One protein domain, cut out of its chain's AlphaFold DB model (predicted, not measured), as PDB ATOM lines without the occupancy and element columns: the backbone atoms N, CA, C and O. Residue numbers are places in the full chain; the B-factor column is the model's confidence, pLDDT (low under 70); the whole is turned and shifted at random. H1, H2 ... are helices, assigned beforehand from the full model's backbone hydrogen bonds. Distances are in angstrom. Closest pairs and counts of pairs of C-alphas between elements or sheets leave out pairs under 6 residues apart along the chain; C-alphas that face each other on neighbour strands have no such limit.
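This is residues 4 to 122 of the 125 residues of an uncharacterized protein of Neptuniibacter caesariensis (UniProt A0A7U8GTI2). Five helices run up and down side by side as a bundle: the hairpin H2 and H3 packs on the pair H4 and H5, and the long H6 covers the other side of that pair, mainly along H5. H4 and H5 make the middle, and the short H1 sits at the side of H4, slanted to it. The printed part has 119 residues with six named helices, H1 to H6 in order, and no named strand; the class is all helix. It is compact, with a radius of gyration of the C-alphas of 13.9 A, and spans 40 by 28 by 21 A.

H1 is residues 4 to 13, 14.3 A long, and begins at C-alpha 4 (70.721, -23.120, 59.272). H2 is residues 19 to 29, 15.0 A. H3 is residues 34 to 48, 19.8 A. H4 is residues 59 to 68, 14.1 A, with C-alpha 59 at (68.975, -16.034, 57.964). H5 is residues 73 to 92, 28.7 A. H6, residues 97 to 120, is the longest, 36.0 A, and ends at C-alpha 120 (94.252, -19.746, 49.499).

H2 to H6 form an up-and-down bundle, each running against the one before it in the chain. H4 and H5 are the hub, touching four helices each. They form a hairpin at a shallow tilt of 17 degrees; their closest C-alphas, of Ala 61 and Ala 83, are 4.1 A apart. H1 touches H4 at a steep tilt of 42 degrees, opposite ways, closest at the C-alphas of Tyr 4 and Leu 62, 6.3 A. H2 and H3 form a hairpin at 13 degrees, a shallow tilt, closest at Ile 28 and Ala 37, C-alphas 4.8 A apart. H2 touches H4, the C-alphas of Ala 25 and Leu 64 being closest at 5.9 A; the tilt of 37 degrees is only just steep. H3 touches H5 with residues 34 to 37 alone, closest at the C-alphas of Ile 34 and Val 75, 5.9 A. H5 and H6 form a hairpin at a shallow tilt of 14 degrees, closest at the C-alphas of Ala 91 and Arg 103, 5.8 A. H6 is apart from H1, H2 and H3. Every O i to N i+4 pair is within hydrogen-bond range in H1, H2, H4 and H5; H3 has 10 of 11 and H6 has 18 of 20.

The two C-alphas farthest apart, of Gly 15 and Lys 122, are 44.5 A apart. The printed part has no cut and no long link; the link from H3 to H4, 10 residues, is short, and the others are tight. The mean pLDDT of the printed part is 86.6, with residues 93 to 104 and 119 to 122 under 70.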
ATOM      1  N   TYR A   4      71.408 -23.374  60.536       91.25
ATOM      2  CA  TYR A   4      70.721 -23.120  59.272       91.25
ATOM      3  C   TYR A   4      69.326 -23.754  59.208       91.25
ATOM      4  O   TYR A   4      68.346 -23.061  58.955       91.25
ATOM      5  N   GLU A   5      69.231 -25.071  59.421       92.44
ATOM      6  CA  GLU A   5      67.961 -25.809  59.347       92.44
ATOM      7  C   GLU A   5      66.983 -25.347  60.423       92.44
ATOM      8  O   GLU A   5      65.795 -25.202  60.151       92.44
ATOM      9  N   HIS A   6      67.486 -25.081  61.632       91.88
ATOM     10  CA  HIS A   6      66.672 -24.574  62.730       91.88
ATOM     11  C   HIS A   6      66.071 -23.218  62.360       91.88
ATOM     12  O   HIS A   6      64.850 -23.103  62.304       91.88
ATOM     13  N   THR A   7      66.909 -22.240  61.986       91.62
ATOM     14  CA  THR A   7      66.494 -20.893  61.554       91.62
ATOM     15  C   THR A   7      65.529 -20.943  60.366       91.62
ATOM     16  O   THR A   7      64.490 -20.284  60.412       91.62
ATOM     17  N   ARG A   8      65.810 -21.767  59.345       95.00
ATOM     18  CA  ARG A   8      64.931 -21.963  58.177       95.00
ATOM     19  C   ARG A   8      63.540 -22.447  58.592       95.00
ATOM     20  O   ARG A   8      62.546 -21.847  58.193       95.00
ATOM     21  N   ASN A   9      63.471 -23.474  59.439       93.94
ATOM     22  CA  ASN A   9      62.202 -24.018  59.926       93.94
ATOM     23  C   ASN A   9      61.415 -22.980  60.743       93.94
ATOM     24  O   ASN A   9      60.194 -22.910  60.634       93.94
ATOM     25  N   GLY A  10      62.094 -22.156  61.548       93.12
ATOM     26  CA  GLY A  10      61.443 -21.073  62.296       93.12
ATOM     27  C   GLY A  10      60.828 -20.001  61.399       93.12
ATOM     28  O   GLY A  10      59.742 -19.506  61.691       93.12
ATOM     29  N   ILE A  11      61.486 -19.675  60.284       93.81
ATOM     30  CA  ILE A  11      60.968 -18.738  59.276       93.81
ATOM     31  C   ILE A  11      59.710 -19.298  58.608       93.81
ATOM     32  O   ILE A  11      58.708 -18.588  58.508       93.81
ATOM     33  N   GLU A  12      59.727 -20.574  58.214       95.19
ATOM     34  CA  GLU A  12      58.557 -21.244  57.626       95.19
ATOM     35  C   GLU A  12      57.386 -21.310  58.613       95.19
ATOM     36  O   GLU A  12      56.248 -21.009  58.257       95.19
ATOM     37  N   GLN A  13      57.656 -21.634  59.883       94.88
ATOM     38  CA  GLN A  13      56.643 -21.651  60.944       94.88
ATOM     39  C   GLN A  13      56.033 -20.269  61.206       94.88
ATOM     40  O   GLN A  13      54.865 -20.179  61.584       94.88
ATOM     41  N   ALA A  14      56.795 -19.197  60.982       92.25
ATOM     42  CA  ALA A  14      56.311 -17.824  61.054       92.25
ATOM     43  C   ALA A  14      55.523 -17.382  59.800       92.25
ATOM     44  O   ALA A  14      55.032 -16.255  59.762       92.25
ATOM     45  N   GLY A  15      55.374 -18.252  58.791       95.38
ATOM     46  CA  GLY A  15      54.589 -17.997  57.579       95.38
ATOM     47  C   GLY A  15      55.348 -17.283  56.458       95.38
ATOM     48  O   GLY A  15      54.724 -16.804  55.512       95.38
ATOM     49  N   PHE A  16      56.676 -17.200  56.547       94.50
ATOM     50  CA  PHE A  16      57.525 -16.600  55.518       94.50
ATOM     51  C   PHE A  16      58.107 -17.671  54.589       94.50
ATOM     52  O   PHE A  16      58.257 -18.828  54.977       94.50
ATOM     53  N   ASN A  17      58.470 -17.278  53.364       93.00
ATOM     54  CA  ASN A  17      59.105 -18.173  52.398       93.00
ATOM     55  C   ASN A  17      60.636 -17.964  52.369       93.00
ATOM     56  O   ASN A  17      61.088 -16.980  51.775       93.00
ATOM     57  N   PRO A  18      61.448 -18.866  52.957       93.69
ATOM     58  CA  PRO A  18      62.905 -18.754  52.913       93.69
ATOM     59  C   PRO A  18      63.499 -19.036  51.523       93.69
ATOM     60  O   PRO A  18      64.613 -18.589  51.249       93.69
ATOM     61  N   GLU A  19      62.781 -19.734  50.634       95.62
ATOM     62  CA  GLU A  19      63.308 -20.195  49.340       95.62
ATOM     63  C   GLU A  19      63.700 -19.035  48.420       95.62
ATOM     64  O   GLU A  19      64.668 -19.141  47.670       95.62
ATOM     65  N   ILE A  20      62.996 -17.900  48.503       95.00
ATOM     66  CA  ILE A  20      63.317 -16.700  47.714       95.00
ATOM     67  C   ILE A  20      64.727 -16.197  48.059       95.00
ATOM     68  O   ILE A  20      65.499 -15.856  47.164       95.00
ATOM     69  N   ILE A  21      65.096 -16.210  49.342       95.44
ATOM     70  CA  ILE A  21      66.431 -15.803  49.805       95.44
ATOM     71  C   ILE A  21      67.488 -16.814  49.375       95.44
ATOM     72  O   ILE A  21      68.573 -16.428  48.938       95.44
ATOM     73  N   GLU A  22      67.169 -18.106  49.461       96.94
ATOM     74  CA  GLU A  22      68.048 -19.188  49.012       96.94
ATOM     75  C   GLU A  22      68.340 -19.086  47.506       96.94
ATOM     76  O   GLU A  22      69.501 -19.208  47.101       96.94
ATOM     77  N   GLN A  23      67.320 -18.790  46.693       97.56
ATOM     78  CA  GLN A  23      67.449 -18.601  45.249       97.56
ATOM     79  C   GLN A  23      68.278 -17.359  44.908       97.56
ATOM     80  O   GLN A  23      69.246 -17.460  44.159       97.56
ATOM     81  N   LEU A  24      67.960 -16.207  45.502       97.31
ATOM     82  CA  LEU A  24      68.694 -14.964  45.245       97.31
ATOM     83  C   LEU A  24      70.171 -15.084  45.647       97.31
ATOM     84  O   LEU A  24      71.053 -14.624  44.925       97.31
ATOM     85  N   ALA A  25      70.480 -15.765  46.753       97.38
ATOM     86  CA  ALA A  25      71.865 -16.042  47.127       97.38
ATOM     87  C   ALA A  25      72.574 -16.997  46.158       97.38
ATOM     88  O   ALA A  25      73.769 -16.831  45.906       97.38
ATOM     89  N   SER A  26      71.855 -17.974  45.596       97.69
ATOM     90  CA  SER A  26      72.380 -18.822  44.522       97.69
ATOM     91  C   SER A  26      72.699 -18.004  43.266       97.69
ATOM     92  O   SER A  26      73.725 -18.240  42.627       97.69
ATOM     93  N   ASP A  27      71.873 -17.013  42.923       97.50
ATOM     94  CA  ASP A  27      72.101 -16.128  41.773       97.50
ATOM     95  C   ASP A  27      73.327 -15.224  41.992       97.50
ATOM     96  O   ASP A  27      74.121 -14.986  41.074       97.50
ATOM     97  N   ILE A  28      73.549 -14.764  43.230       97.75
ATOM     98  CA  ILE A  28      74.788 -14.074  43.613       97.75
ATOM     99  C   ILE A  28      75.980 -15.022  43.443       97.75
ATOM    100  O   ILE A  28      76.927 -14.668  42.744       97.75
ATOM    101  N   ALA A  29      75.925 -16.239  43.993       97.62
ATOM    102  CA  ALA A  29      77.012 -17.219  43.892       97.62
ATOM    103  C   ALA A  29      77.359 -17.592  42.437       97.62
ATOM    104  O   ALA A  29      78.526 -17.809  42.108       97.62
ATOM    105  N   GLY A  30      76.355 -17.621  41.554       97.19
ATOM    106  CA  GLY A  30      76.511 -17.890  40.123       97.19
ATOM    107  C   GLY A  30      77.100 -16.736  39.301       97.19
ATOM    108  O   GLY A  30      77.444 -16.945  38.128       97.19
ATOM    109  N   SER A  31      77.236 -15.544  39.891       97.44
ATOM    110  CA  SER A  31      77.728 -14.337  39.218       97.44
ATOM    111  C   SER A  31      79.154 -14.512  38.699       97.44
ATOM    112  O   SER A  31      80.003 -15.135  39.335       97.44
ATOM    113  N   LYS A  32      79.431 -13.960  37.512       95.69
ATOM    114  CA  LYS A  32      80.753 -14.060  36.866       95.69
ATOM    115  C   LYS A  32      81.666 -12.887  37.186       95.69
ATOM    116  O   LYS A  32      82.856 -12.963  36.911       95.69
ATOM    117  N   THR A  33      81.111 -11.812  37.735       95.00
ATOM    118  CA  THR A  33      81.845 -10.613  38.134       95.00
ATOM    119  C   THR A  33      81.285 -10.065  39.441       95.00
ATOM    120  O   THR A  33      80.127 -10.314  39.785       95.00
ATOM    121  N   ILE A  34      82.087  -9.260  40.142       95.25
ATOM    122  CA  ILE A  34      81.632  -8.531  41.334       95.25
ATOM    123  C   ILE A  34      80.454  -7.608  41.014       95.25
ATOM    124  O   ILE A  34      79.479  -7.616  41.750       95.25
ATOM    125  N   ALA A  35      80.481  -6.894  39.887       95.06
ATOM    126  CA  ALA A  35      79.386  -5.996  39.513       95.06
ATOM    127  C   ALA A  35      78.042  -6.735  39.344       95.06
ATOM    128  O   ALA A  35      76.988  -6.210  39.693       95.06
ATOM    129  N   GLN A  36      78.059  -7.971  38.827       95.12
ATOM    130  CA  GLN A  36      76.857  -8.810  38.767       95.12
ATOM    131  C   GLN A  36      76.405  -9.250  40.162       95.12
ATOM    132  O   GLN A  36      75.218  -9.168  40.466       95.12
ATOM    133  N   ALA A  37      77.352  -9.659  41.012       96.06
ATOM    134  CA  ALA A  37      77.061 -10.040  42.389       96.06
ATOM    135  C   ALA A  37      76.445  -8.876  43.185       96.06
ATOM    136  O   ALA A  37      75.468  -9.083  43.897       96.06
ATOM    137  N   GLU A  38      76.960  -7.655  43.019       95.06
ATOM    138  CA  GLU A  38      76.442  -6.433  43.646       95.06
ATOM    139  C   GLU A  38      75.025  -6.092  43.173       95.06
ATOM    140  O   GLU A  38      74.156  -5.799  43.994       95.06
ATOM    141  N   ASN A  39      74.758  -6.194  41.868       94.56
ATOM    142  CA  ASN A  39      73.415  -5.971  41.328       94.56
ATOM    143  C   ASN A  39      72.406  -6.996  41.869       94.56
ATOM    144  O   ASN A  39      71.297  -6.627  42.255       94.56
ATOM    145  N   ASN A  40      72.793  -8.273  41.934       94.69
ATOM    146  CA  ASN A  40      71.942  -9.336  42.471       94.69
ATOM    147  C   ASN A  40      71.739  -9.194  43.990       94.69
ATOM    148  O   ASN A  40      70.669  -9.521  44.507       94.69
ATOM    149  N   TYR A  41      72.734  -8.660  44.704       96.31
ATOM    150  CA  TYR A  41      72.657  -8.440  46.144       96.31
ATOM    151  C   TYR A  41      71.562  -7.441  46.539       96.31
ATOM    152  O   TYR A  41      70.925  -7.631  47.568       96.31
ATOM    153  N   PHE A  42      71.266  -6.434  45.715       93.44
ATOM    154  CA  PHE A  42      70.200  -5.472  46.021       93.44
ATOM    155  C   PHE A  42      68.816  -6.135  46.157       93.44
ATOM    156  O   PHE A  42      68.056  -5.847  47.086       93.44
ATOM    157  N   ALA A  43      68.496  -7.067  45.251       94.06
ATOM    158  CA  ALA A  43      67.255  -7.836  45.321       94.06
ATOM    159  C   ALA A  43      67.246  -8.772  46.539       94.06
ATOM    160  O   ALA A  43      66.246  -8.860  47.248       94.06
ATOM    161  N   PHE A  44      68.381  -9.423  46.811       97.00
ATOM    162  CA  PHE A  44      68.561 -10.257  47.997       97.00
ATOM    163  C   PHE A  44      68.321  -9.482  49.296       97.00
ATOM    164  O   PHE A  44      67.574  -9.943  50.155       97.00
ATOM    165  N   GLU A  45      68.932  -8.307  49.442       94.88
ATOM    166  CA  GLU A  45      68.848  -7.487  50.650       94.88
ATOM    167  C   GLU A  45      67.405  -7.069  50.938       94.88
ATOM    168  O   GLU A  45      66.923  -7.271  52.053       94.88
ATOM    169  N   THR A  46      66.697  -6.612  49.903       93.62
ATOM    170  CA  THR A  46      65.288  -6.203  49.989       93.62
ATOM    171  C   THR A  46      64.383  -7.328  50.496       93.62
ATOM    172  O   THR A  46      63.469  -7.091  51.285       93.62
ATOM    173  N   GLU A  47      64.597  -8.564  50.042       94.56
ATOM    174  CA  GLU A  47      63.800  -9.704  50.502       94.56
ATOM    175  C   GLU A  47      64.240 -10.179  51.895       94.56
ATOM    176  O   GLU A  47      63.399 -10.529  52.723       94.56
ATOM    177  N   ALA A  48      65.544 -10.164  52.189       93.44
ATOM    178  CA  ALA A  48      66.080 -10.638  53.462       93.44
ATOM    179  C   ALA A  48      65.647  -9.755  54.646       93.44
ATOM    180  O   ALA A  48      65.458 -10.265  55.748       93.44
ATOM    181  N   GLU A  49      65.450  -8.451  54.432       91.25
ATOM    182  CA  GLU A  49      64.906  -7.522  55.437       91.25
ATOM    183  C   GLU A  49      63.464  -7.835  55.857       91.25
ATOM    184  O   GLU A  49      63.038  -7.437  56.940       91.25
ATOM    185  N   LYS A  50      62.707  -8.565  55.031       91.69
ATOM    186  CA  LYS A  50      61.323  -8.944  55.348       91.69
ATOM    187  C   LYS A  50      61.248 -10.130  56.303       91.69
ATOM    188  O   LYS A  50      60.177 -10.385  56.850       91.69
ATOM    189  N   LEU A  51      62.337 -10.883  56.467       90.06
ATOM    190  CA  LEU A  51      62.338 -12.096  57.274       90.06
ATOM    191  C   LEU A  51      62.510 -11.789  58.769       90.06
ATOM    192  O   LEU A  51      63.303 -10.919  59.136       90.06
ATOM    193  N   PRO A  52      61.826 -12.539  59.652       87.88
ATOM    194  CA  PRO A  52      62.078 -12.464  61.082       87.88
ATOM    195  C   PRO A  52      63.455 -13.054  61.423       87.88
ATOM    196  O   PRO A  52      64.042 -13.804  60.641       87.88
ATOM    197  N   TRP A  53      63.944 -12.770  62.631       84.06
ATOM    198  CA  TRP A  53      65.197 -13.322  63.163       84.06
ATOM    199  C   TRP A  53      64.918 -14.334  64.278       84.06
ATOM    200  O   TRP A  53      65.138 -14.039  65.457       84.06
ATOM    201  N   PRO A  54      64.375 -15.523  63.960       82.06
ATOM    202  CA  PRO A  54      64.117 -16.511  64.989       82.06
ATOM    203  C   PRO A  54      65.445 -16.964  65.606       82.06
ATOM    204  O   PRO A  54      66.432 -17.201  64.904       82.06
ATOM    205  N   TRP A  55      65.461 -17.056  66.938       80.94
ATOM    206  CA  TRP A  55      66.653 -17.384  67.732       80.94
ATOM    207  C   TRP A  55      67.844 -16.458  67.477       80.94
ATOM    208  O   TRP A  55      68.987 -16.893  67.564       80.94
ATOM    209  N   ASP A  56      67.579 -15.190  67.154       80.00
ATOM    210  CA  ASP A  56      68.604 -14.147  67.073       80.00
ATOM    211  C   ASP A  56      69.623 -14.326  65.944       80.00
ATOM    212  O   ASP A  56      70.699 -13.726  65.985       80.00
ATOM    213  N   HIS A  57      69.270 -15.106  64.922       82.81
ATOM    214  CA  HIS A  57      70.097 -15.336  63.745       82.81
ATOM    215  C   HIS A  57      69.545 -14.610  62.512       82.81
ATOM    216  O   HIS A  57      68.369 -14.746  62.170       82.81
ATOM    217  N   ASP A  58      70.420 -13.898  61.794       89.94
ATOM    218  CA  ASP A  58      70.111 -13.374  60.460       89.94
ATOM    219  C   ASP A  58      70.196 -14.520  59.442       89.94
ATOM    220  O   ASP A  58      71.277 -15.023  59.113       89.94
ATOM    221  N   PHE A  59      69.038 -14.954  58.944       93.44
ATOM    222  CA  PHE A  59      68.975 -16.034  57.964       93.44
ATOM    223  C   PHE A  59      69.636 -15.668  56.635       93.44
ATOM    224  O   PHE A  59      70.284 -16.515  56.028       93.44
ATOM    225  N   GLY A  60      69.562 -14.404  56.212       94.75
ATOM    226  CA  GLY A  60      70.279 -13.935  55.031       94.75
ATOM    227  C   GLY A  60      71.794 -14.119  55.171       94.75
ATOM    228  O   GLY A  60      72.442 -14.621  54.254       94.75
ATOM    229  N   ALA A  61      72.363 -13.810  56.338       94.50
ATOM    230  CA  ALA A  61      73.776 -14.049  56.618       94.50
ATOM    231  C   ALA A  61      74.134 -15.547  56.559       94.50
ATOM    232  O   ALA A  61      75.139 -15.911  55.946       94.50
ATOM    233  N   LEU A  62      73.293 -16.422  57.129       94.12
ATOM    234  CA  LEU A  62      73.478 -17.881  57.069       94.12
ATOM    235  C   LEU A  62      73.423 -18.423  55.630       94.12
ATOM    236  O   LEU A  62      74.211 -19.293  55.258       94.12
ATOM    237  N   VAL A  63      72.508 -17.910  54.806       96.44
ATOM    238  CA  VAL A  63      72.368 -18.316  53.402       96.44
ATOM    239  C   VAL A  63      73.568 -17.856  52.574       96.44
ATOM    240  O   VAL A  63      74.125 -18.660  51.824       96.44
ATOM    241  N   LEU A  64      74.017 -16.609  52.736       96.94
ATOM    242  CA  LEU A  64      75.207 -16.100  52.047       96.94
ATOM    243  C   LEU A  64      76.455 -16.921  52.394       96.94
ATOM    244  O   LEU A  64      77.209 -17.280  51.493       96.94
ATOM    245  N   GLN A  65      76.637 -17.265  53.671       94.88
ATOM    246  CA  GLN A  65      77.721 -18.134  54.133       94.88
ATOM    247  C   GLN A  65      77.692 -19.495  53.435       94.88
ATOM    248  O   GLN A  65      78.678 -19.924  52.839       94.88
ATOM    249  N   LYS A  66      76.528 -20.155  53.455       95.19
ATOM    250  CA  LYS A  66      76.342 -21.475  52.851       95.19
ATOM    251  C   LYS A  66      76.634 -21.467  51.348       95.19
ATOM    252  O   LYS A  66      77.307 -22.367  50.855       95.19
ATOM    253  N   GLN A  67      76.133 -20.465  50.629       96.25
ATOM    254  CA  GLN A  67      76.249 -20.394  49.170       96.25
ATOM    255  C   GLN A  67      77.626 -19.908  48.693       96.25
ATOM    256  O   GLN A  67      78.055 -20.268  47.596       96.25
ATOM    257  N   ALA A  68      78.371 -19.167  49.522       94.75
ATOM    258  CA  ALA A  68      79.718 -18.703  49.186       94.75
ATOM    259  C   ALA A  68      80.697 -19.852  48.875       94.75
ATOM    260  O   ALA A  68      81.630 -19.661  48.098       94.75
ATOM    261  N   VAL A  69      80.467 -21.055  49.418       93.19
ATOM    262  CA  VAL A  69      81.291 -22.255  49.170       93.19
ATOM    263  C   VAL A  69      81.317 -22.652  47.685       93.19
ATOM    264  O   VAL A  69      82.313 -23.200  47.216       93.19
ATOM    265  N   GLY A  70      80.239 -22.378  46.942       90.81
ATOM    266  CA  GLY A  70      80.128 -22.689  45.512       90.81
ATOM    267  C   GLY A  70      80.491 -21.535  44.574       90.81
ATOM    268  O   GLY A  70      80.455 -21.715  43.357       90.81
ATOM    269  N   ALA A  71      80.810 -20.354  45.108       95.31
ATOM    270  CA  ALA A  71      81.027 -19.145  44.322       95.31
ATOM    271  C   ALA A  71      82.488 -18.993  43.857       95.31
ATOM    272  O   ALA A  71      83.418 -19.569  44.423       95.31
ATOM    273  N   LEU A  72      82.711 -18.154  42.839       94.88
ATOM    274  CA  LEU A  72      84.064 -17.710  42.476       94.88
ATOM    275  C   LEU A  72      84.717 -16.988  43.662       94.88
ATOM    276  O   LEU A  72      84.039 -16.257  44.372       94.88
ATOM    277  N   ASN A  73      86.035 -17.119  43.849       92.94
ATOM    278  CA  ASN A  73      86.736 -16.594  45.035       92.94
ATOM    279  C   ASN A  73      86.424 -15.123  45.366       92.94
ATOM    280  O   ASN A  73      86.290 -14.766  46.533       92.94
ATOM    281  N   GLU A  74      86.342 -14.256  44.360       94.19
ATOM    282  CA  GLU A  74      86.013 -12.840  44.555       94.19
ATOM    283  C   GLU A  74      84.551 -12.635  44.978       94.19
ATOM    284  O   GLU A  74      84.282 -11.892  45.923       94.19
ATOM    285  N   VAL A  75      83.625 -13.372  44.364       95.88
ATOM    286  CA  VAL A  75      82.199 -13.377  44.716       95.88
ATOM    287  C   VAL A  75      81.993 -13.965  46.113       95.88
ATOM    288  O   VAL A  75      81.285 -13.375  46.919       95.88
ATOM    289  N   ALA A  76      82.680 -15.053  46.460       94.69
ATOM    290  CA  ALA A  76      82.648 -15.657  47.788       94.69
ATOM    291  C   ALA A  76      83.120 -14.671  48.872       94.69
ATOM    292  O   ALA A  76      82.459 -14.507  49.897       94.69
ATOM    293  N   LYS A  77      84.228 -13.949  48.630       93.38
ATOM    294  CA  LYS A  77      84.711 -12.884  49.531       93.38
ATOM    295  C   LYS A  77      83.668 -11.782  49.706       93.38
ATOM    296  O   LYS A  77      83.468 -11.313  50.827       93.38
ATOM    297  N   TYR A  78      83.015 -11.375  48.619       96.06
ATOM    298  CA  TYR A  78      81.940 -10.389  48.659       96.06
ATOM    299  C   TYR A  78      80.741 -10.892  49.475       96.06
ATOM    300  O   TYR A  78      80.332 -10.214  50.416       96.06
ATOM    301  N   MET A  79      80.244 -12.102  49.200       97.12
ATOM    302  CA  MET A  79      79.120 -12.722  49.916       97.12
ATOM    303  C   MET A  79      79.378 -12.822  51.420       97.12
ATOM    304  O   MET A  79      78.537 -12.402  52.211       97.12
ATOM    305  N   LEU A  80      80.558 -13.303  51.825       94.81
ATOM    306  CA  LEU A  80      80.932 -13.384  53.241       94.81
ATOM    307  C   LEU A  80      81.059 -12.000  53.883       94.81
ATOM    308  O   LEU A  80      80.656 -11.813  55.027       94.81
ATOM    309  N   SER A  81      81.567 -11.010  53.147       94.06
ATOM    310  CA  SER A  81      81.657  -9.634  53.644       94.06
ATOM    311  C   SER A  81      80.271  -9.028  53.895       94.06
ATOM    312  O   SER A  81      80.077  -8.352  54.904       94.06
ATOM    313  N   GLN A  82      79.289  -9.302  53.027       95.69
ATOM    314  CA  GLN A  82      77.902  -8.891  53.267       95.69
ATOM    315  C   GLN A  82      77.254  -9.688  54.406       95.69
ATOM    316  O   GLN A  82      76.591  -9.097  55.255       95.69
ATOM    317  N   ALA A  83      77.507 -10.998  54.501       93.38
ATOM    318  CA  ALA A  83      77.036 -11.821  55.617       93.38
ATOM    319  C   ALA A  83      77.510 -11.269  56.973       93.38
ATOM    320  O   ALA A  83      76.713 -11.155  57.902       93.38
ATOM    321  N   ILE A  84      78.779 -10.848  57.064       89.69
ATOM    322  CA  ILE A  84      79.340 -10.211  58.265       89.69
ATOM    323  C   ILE A  84      78.605  -8.907  58.581       89.69
ATOM    324  O   ILE A  84      78.196  -8.711  59.722       89.69
ATOM    325  N   ARG A  85      78.394  -8.028  57.591       89.75
ATOM    326  CA  ARG A  85      77.666  -6.760  57.796       89.75
ATOM    327  C   ARG A  85      76.248  -6.989  58.316       89.75
ATOM    328  O   ARG A  85      75.817  -6.300  59.237       89.75
ATOM    329  N   ARG A  86      75.546  -7.983  57.769       89.94
ATOM    330  CA  ARG A  86      74.200  -8.365  58.212       89.94
ATOM    331  C   ARG A  86      74.195  -8.910  59.639       89.94
ATOM    332  O   ARG A  86      73.426  -8.439  60.476       89.94
ATOM    333  N   ALA A  87      75.106  -9.832  59.951       86.06
ATOM    334  CA  ALA A  87      75.259 -10.368  61.302       86.06
ATOM    335  C   ALA A  87      75.613  -9.269  62.326       86.06
ATOM    336  O   ALA A  87      75.081  -9.269  63.436       86.06
ATOM    337  N   GLN A  88      76.445  -8.294  61.940       82.44
ATOM    338  CA  GLN A  88      76.772  -7.122  62.759       82.44
ATOM    339  C   GLN A  88      75.553  -6.232  63.007       82.44
ATOM    340  O   GLN A  88      75.301  -5.867  64.153       82.44
ATOM    341  N   TRP A  89      74.779  -5.908  61.967       78.75
ATOM    342  CA  TRP A  89      73.548  -5.130  62.123       78.75
ATOM    343  C   TRP A  89      72.577  -5.828  63.076       78.75
ATOM    344  O   TRP A  89      72.126  -5.227  64.053       78.75
ATOM    345  N   CYS A  90      72.361  -7.131  62.874       73.69
ATOM    346  CA  CYS A  90      71.583  -7.952  63.790       73.69
ATOM    347  C   CYS A  90      72.129  -7.831  65.223       73.69
ATOM    348  O   CYS A  90      71.372  -7.512  66.133       73.69
ATOM    349  N   ALA A  91      73.442  -7.959  65.448       72.25
ATOM    350  CA  ALA A  91      74.060  -7.805  66.771       72.25
ATOM    351  C   ALA A  91      73.813  -6.433  67.422       72.25
ATOM    352  O   ALA A  91      73.556  -6.379  68.624       72.25
ATOM    353  N   THR A  92      73.818  -5.338  66.655       71.75
ATOM    354  CA  THR A  92      73.536  -3.992  67.197       71.75
ATOM    355  C   THR A  92      72.095  -3.809  67.672       71.75
ATOM    356  O   THR A  92      71.839  -2.971  68.532       71.75
ATOM    357  N   CYS A  93      71.163  -4.616  67.165       67.81
ATOM    358  CA  CYS A  93      69.762  -4.616  67.580       67.81
ATOM    359  C   CYS A  93      69.477  -5.548  68.776       67.81
ATOM    360  O   CYS A  93      68.315  -5.713  69.142       67.81
ATOM    361  N   ALA A  94      70.492  -6.199  69.367       63.03
ATOM    362  CA  ALA A  94      70.328  -7.036  70.559       63.03
ATOM    363  C   ALA A  94      69.951  -6.182  71.773       63.03
ATOM    364  O   ALA A  94      70.594  -5.172  72.060       63.03
ATOM    365  N   THR A  95      68.932  -6.610  72.515       57.94
ATOM    366  CA  THR A  95      68.445  -5.900  73.708       57.94
ATOM    367  C   THR A  95      68.830  -6.602  75.011       57.94
ATOM    368  O   THR A  95      68.730  -5.995  76.079       57.94
ATOM    369  N   SER A  96      69.337  -7.843  74.950       57.94
ATOM    370  CA  SER A  96      69.757  -8.612  76.128       57.94
ATOM    371  C   SER A  96      71.081  -9.381  75.938       57.94
ATOM    372  O   SER A  96      71.497  -9.712  74.830       57.94
ATOM    373  N   GLY A  97      71.790  -9.660  77.042       55.19
ATOM    374  CA  GLY A  97      73.166 -10.192  77.021       55.19
ATOM    375  C   GLY A  97      73.339 -11.613  76.462       55.19
ATOM    376  O   GLY A  97      74.448 -11.972  76.070       55.19
ATOM    377  N   GLY A  98      72.271 -12.417  76.392       56.50
ATOM    378  CA  GLY A  98      72.303 -13.753  75.777       56.50
ATOM    379  C   GLY A  98      72.317 -13.706  74.244       56.50
ATOM    380  O   GLY A  98      73.031 -14.479  73.608       56.50
ATOM    381  N   GLU A  99      71.604 -12.739  73.664       58.19
ATOM    382  CA  GLU A  99      71.497 -12.507  72.215       58.19
ATOM    383  C   GLU A  99      72.853 -12.088  71.621       58.19
ATOM    384  O   GLU A  99      73.237 -12.511  70.531       58.19
ATOM    385  N   GLY A 100      73.638 -11.314  72.380       59.44
ATOM    386  CA  GLY A 100      74.970 -10.870  71.965       59.44
ATOM    387  C   GLY A 100      75.986 -12.007  71.800       59.44
ATOM    388  O   GLY A 100      76.840 -11.939  70.917       59.44
ATOM    389  N   LEU A 101      75.892 -13.074  72.603       60.00
ATOM    390  CA  LEU A 101      76.845 -14.194  72.565       60.00
ATOM    391  C   LEU A 101      76.637 -15.104  71.347       60.00
ATOM    392  O   LEU A 101      77.615 -15.474  70.693       60.00
ATOM    393  N   ALA A 102      75.385 -15.429  71.008       62.28
ATOM    394  CA  ALA A 102      75.066 -16.225  69.819       62.28
ATOM    395  C   ALA A 102      75.486 -15.497  68.529       62.28
ATOM    396  O   ALA A 102      76.108 -16.086  67.641       62.28
ATOM    397  N   ARG A 103      75.240 -14.181  68.471       66.44
ATOM    398  CA  ARG A 103      75.592 -13.328  67.327       66.44
ATOM    399  C   ARG A 103      77.105 -13.121  67.186       66.44
ATOM    400  O   ARG A 103      77.628 -13.181  66.074       66.44
ATOM    401  N   ALA A 104      77.836 -12.982  68.296       67.50
ATOM    402  CA  ALA A 104      79.301 -12.913  68.282       67.50
ATOM    403  C   ALA A 104      79.957 -14.222  67.801       67.50
ATOM    404  O   ALA A 104      80.981 -14.178  67.116       67.50
ATOM    405  N   SER A 105      79.368 -15.382  68.123       72.38
ATOM    406  CA  SER A 105      79.852 -16.676  67.623       72.38
ATOM    407  C   SER A 105      79.702 -16.782  66.106       72.38
ATOM    408  O   SER A 105      80.666 -17.127  65.424       72.38
ATOM    409  N   HIS A 106      78.533 -16.416  65.568       73.94
ATOM    410  CA  HIS A 106      78.282 -16.463  64.123       73.94
ATOM    411  C   HIS A 106      79.214 -15.524  63.343       73.94
ATOM    412  O   HIS A 106      79.800 -15.928  62.341       73.94
ATOM    413  N   MET A 107      79.451 -14.307  63.843       75.88
ATOM    414  CA  MET A 107      80.437 -13.396  63.245       75.88
ATOM    415  C   MET A 107      81.844 -14.004  63.194       75.88
ATOM    416  O   MET A 107      82.515 -13.923  62.167       75.88
ATOM    417  N   LYS A 108      82.287 -14.651  64.279       80.31
ATOM    418  CA  LYS A 108      83.613 -15.277  64.342       80.31
ATOM    419  C   LYS A 108      83.754 -16.429  63.344       80.31
ATOM    420  O   LYS A 108      84.823 -16.605  62.763       80.31
ATOM    421  N   GLU A 109      82.694 -17.206  63.131       80.81
ATOM    422  CA  GLU A 109      82.663 -18.259  62.109       80.81
ATOM    423  C   GLU A 109      82.831 -17.675  60.698       80.81
ATOM    424  O   GLU A 109      83.692 -18.137  59.943       80.81
ATOM    425  N   LEU A 110      82.100 -16.600  60.379       77.81
ATOM    426  CA  LEU A 110      82.199 -15.895  59.096       77.81
ATOM    427  C   LEU A 110      83.595 -15.300  58.852       77.81
ATOM    428  O   LEU A 110      84.144 -15.416  57.754       77.81
ATOM    429  N   GLU A 111      84.199 -14.690  59.874       80.56
ATOM    430  CA  GLU A 111      85.557 -14.137  59.799       80.56
ATOM    431  C   GLU A 111      86.604 -15.224  59.514       80.56
ATOM    432  O   GLU A 111      87.507 -15.029  58.695       80.56
ATOM    433  N   VAL A 112      86.467 -16.393  60.149       83.25
ATOM    434  CA  VAL A 112      87.351 -17.545  59.914       83.25
ATOM    435  C   VAL A 112      87.218 -18.058  58.480       83.25
ATOM    436  O   VAL A 112      88.229 -18.375  57.849       83.25
ATOM    437  N   GLU A 113      86.002 -18.146  57.944       79.88
ATOM    438  CA  GLU A 113      85.780 -18.550  56.552       79.88
ATOM    439  C   GLU A 113      86.372 -17.548  55.558       79.88
ATOM    440  O   GLU A 113      87.087 -17.945  54.633       79.88
ATOM    441  N   LEU A 114      86.181 -16.247  55.792       76.88
ATOM    442  CA  LEU A 114      86.758 -15.200  54.952       76.88
ATOM    443  C   LEU A 114      88.293 -15.255  54.955       76.88
ATOM    444  O   LEU A 114      88.924 -15.180  53.896       76.88
ATOM    445  N   ALA A 115      88.904 -15.444  56.128       78.38
ATOM    446  CA  ALA A 115      90.353 -15.562  56.265       78.38
ATOM    447  C   ALA A 115      90.917 -16.772  55.497       78.38
ATOM    448  O   ALA A 115      91.958 -16.656  54.843       78.38
ATOM    449  N   LYS A 116      90.220 -17.918  55.502       80.12
ATOM    450  CA  LYS A 116      90.623 -19.108  54.728       80.12
ATOM    451  C   LYS A 116      90.685 -18.817  53.228       80.12
ATOM    452  O   LYS A 116      91.675 -19.166  52.588       80.12
ATOM    453  N   ILE A 117      89.680 -18.129  52.683       76.25
ATOM    454  CA  ILE A 117      89.633 -17.770  51.254       76.25
ATOM    455  C   ILE A 117      90.726 -16.745  50.900       76.25
ATOM    456  O   ILE A 117      91.292 -16.759  49.805       76.25
ATOM    457  N   GLN A 118      91.067 -15.840  51.819       74.06
ATOM    458  CA  GLN A 118      92.171 -14.901  51.611       74.06
ATOM    459  C   GLN A 118      93.536 -15.605  51.566       74.06
ATOM    460  O   GLN A 118      94.375 -15.250  50.734       74.06
ATOM    461  N   LEU A 119      93.754 -16.618  52.410       69.31
ATOM    462  CA  LEU A 119      95.006 -17.379  52.460       69.31
ATOM    463  C   LEU A 119      95.207 -18.277  51.231       69.31
ATOM    464  O   LEU A 119      96.312 -18.312  50.692       69.31
ATOM    465  N   THR A 120      94.158 -18.933  50.728       62.97
ATOM    466  CA  THR A 120      94.252 -19.746  49.499       62.97
ATOM    467  C   THR A 120      94.577 -18.898  48.269       62.97
ATOM    468  O   THR A 120      95.336 -19.336  47.409       62.97
ATOM    469  N   SER A 121      94.112 -17.644  48.217       57.09
ATOM    470  CA  SER A 121      94.458 -16.714  47.132       57.09
ATOM    471  C   SER A 121      95.909 -16.202  47.144       57.09
ATOM    472  O   SER A 121      96.344 -15.625  46.153       57.09
ATOM    473  N   LYS A 122      96.674 -16.414  48.227       55.53
ATOM    474  CA  LYS A 122      98.090 -16.003  48.331       55.53
ATOM    475  C   LYS A 122      99.096 -17.110  47.978       55.53
ATOM    476  O   LYS A 122     100.280 -16.819  47.888       55.53
TER     477      LYS A 122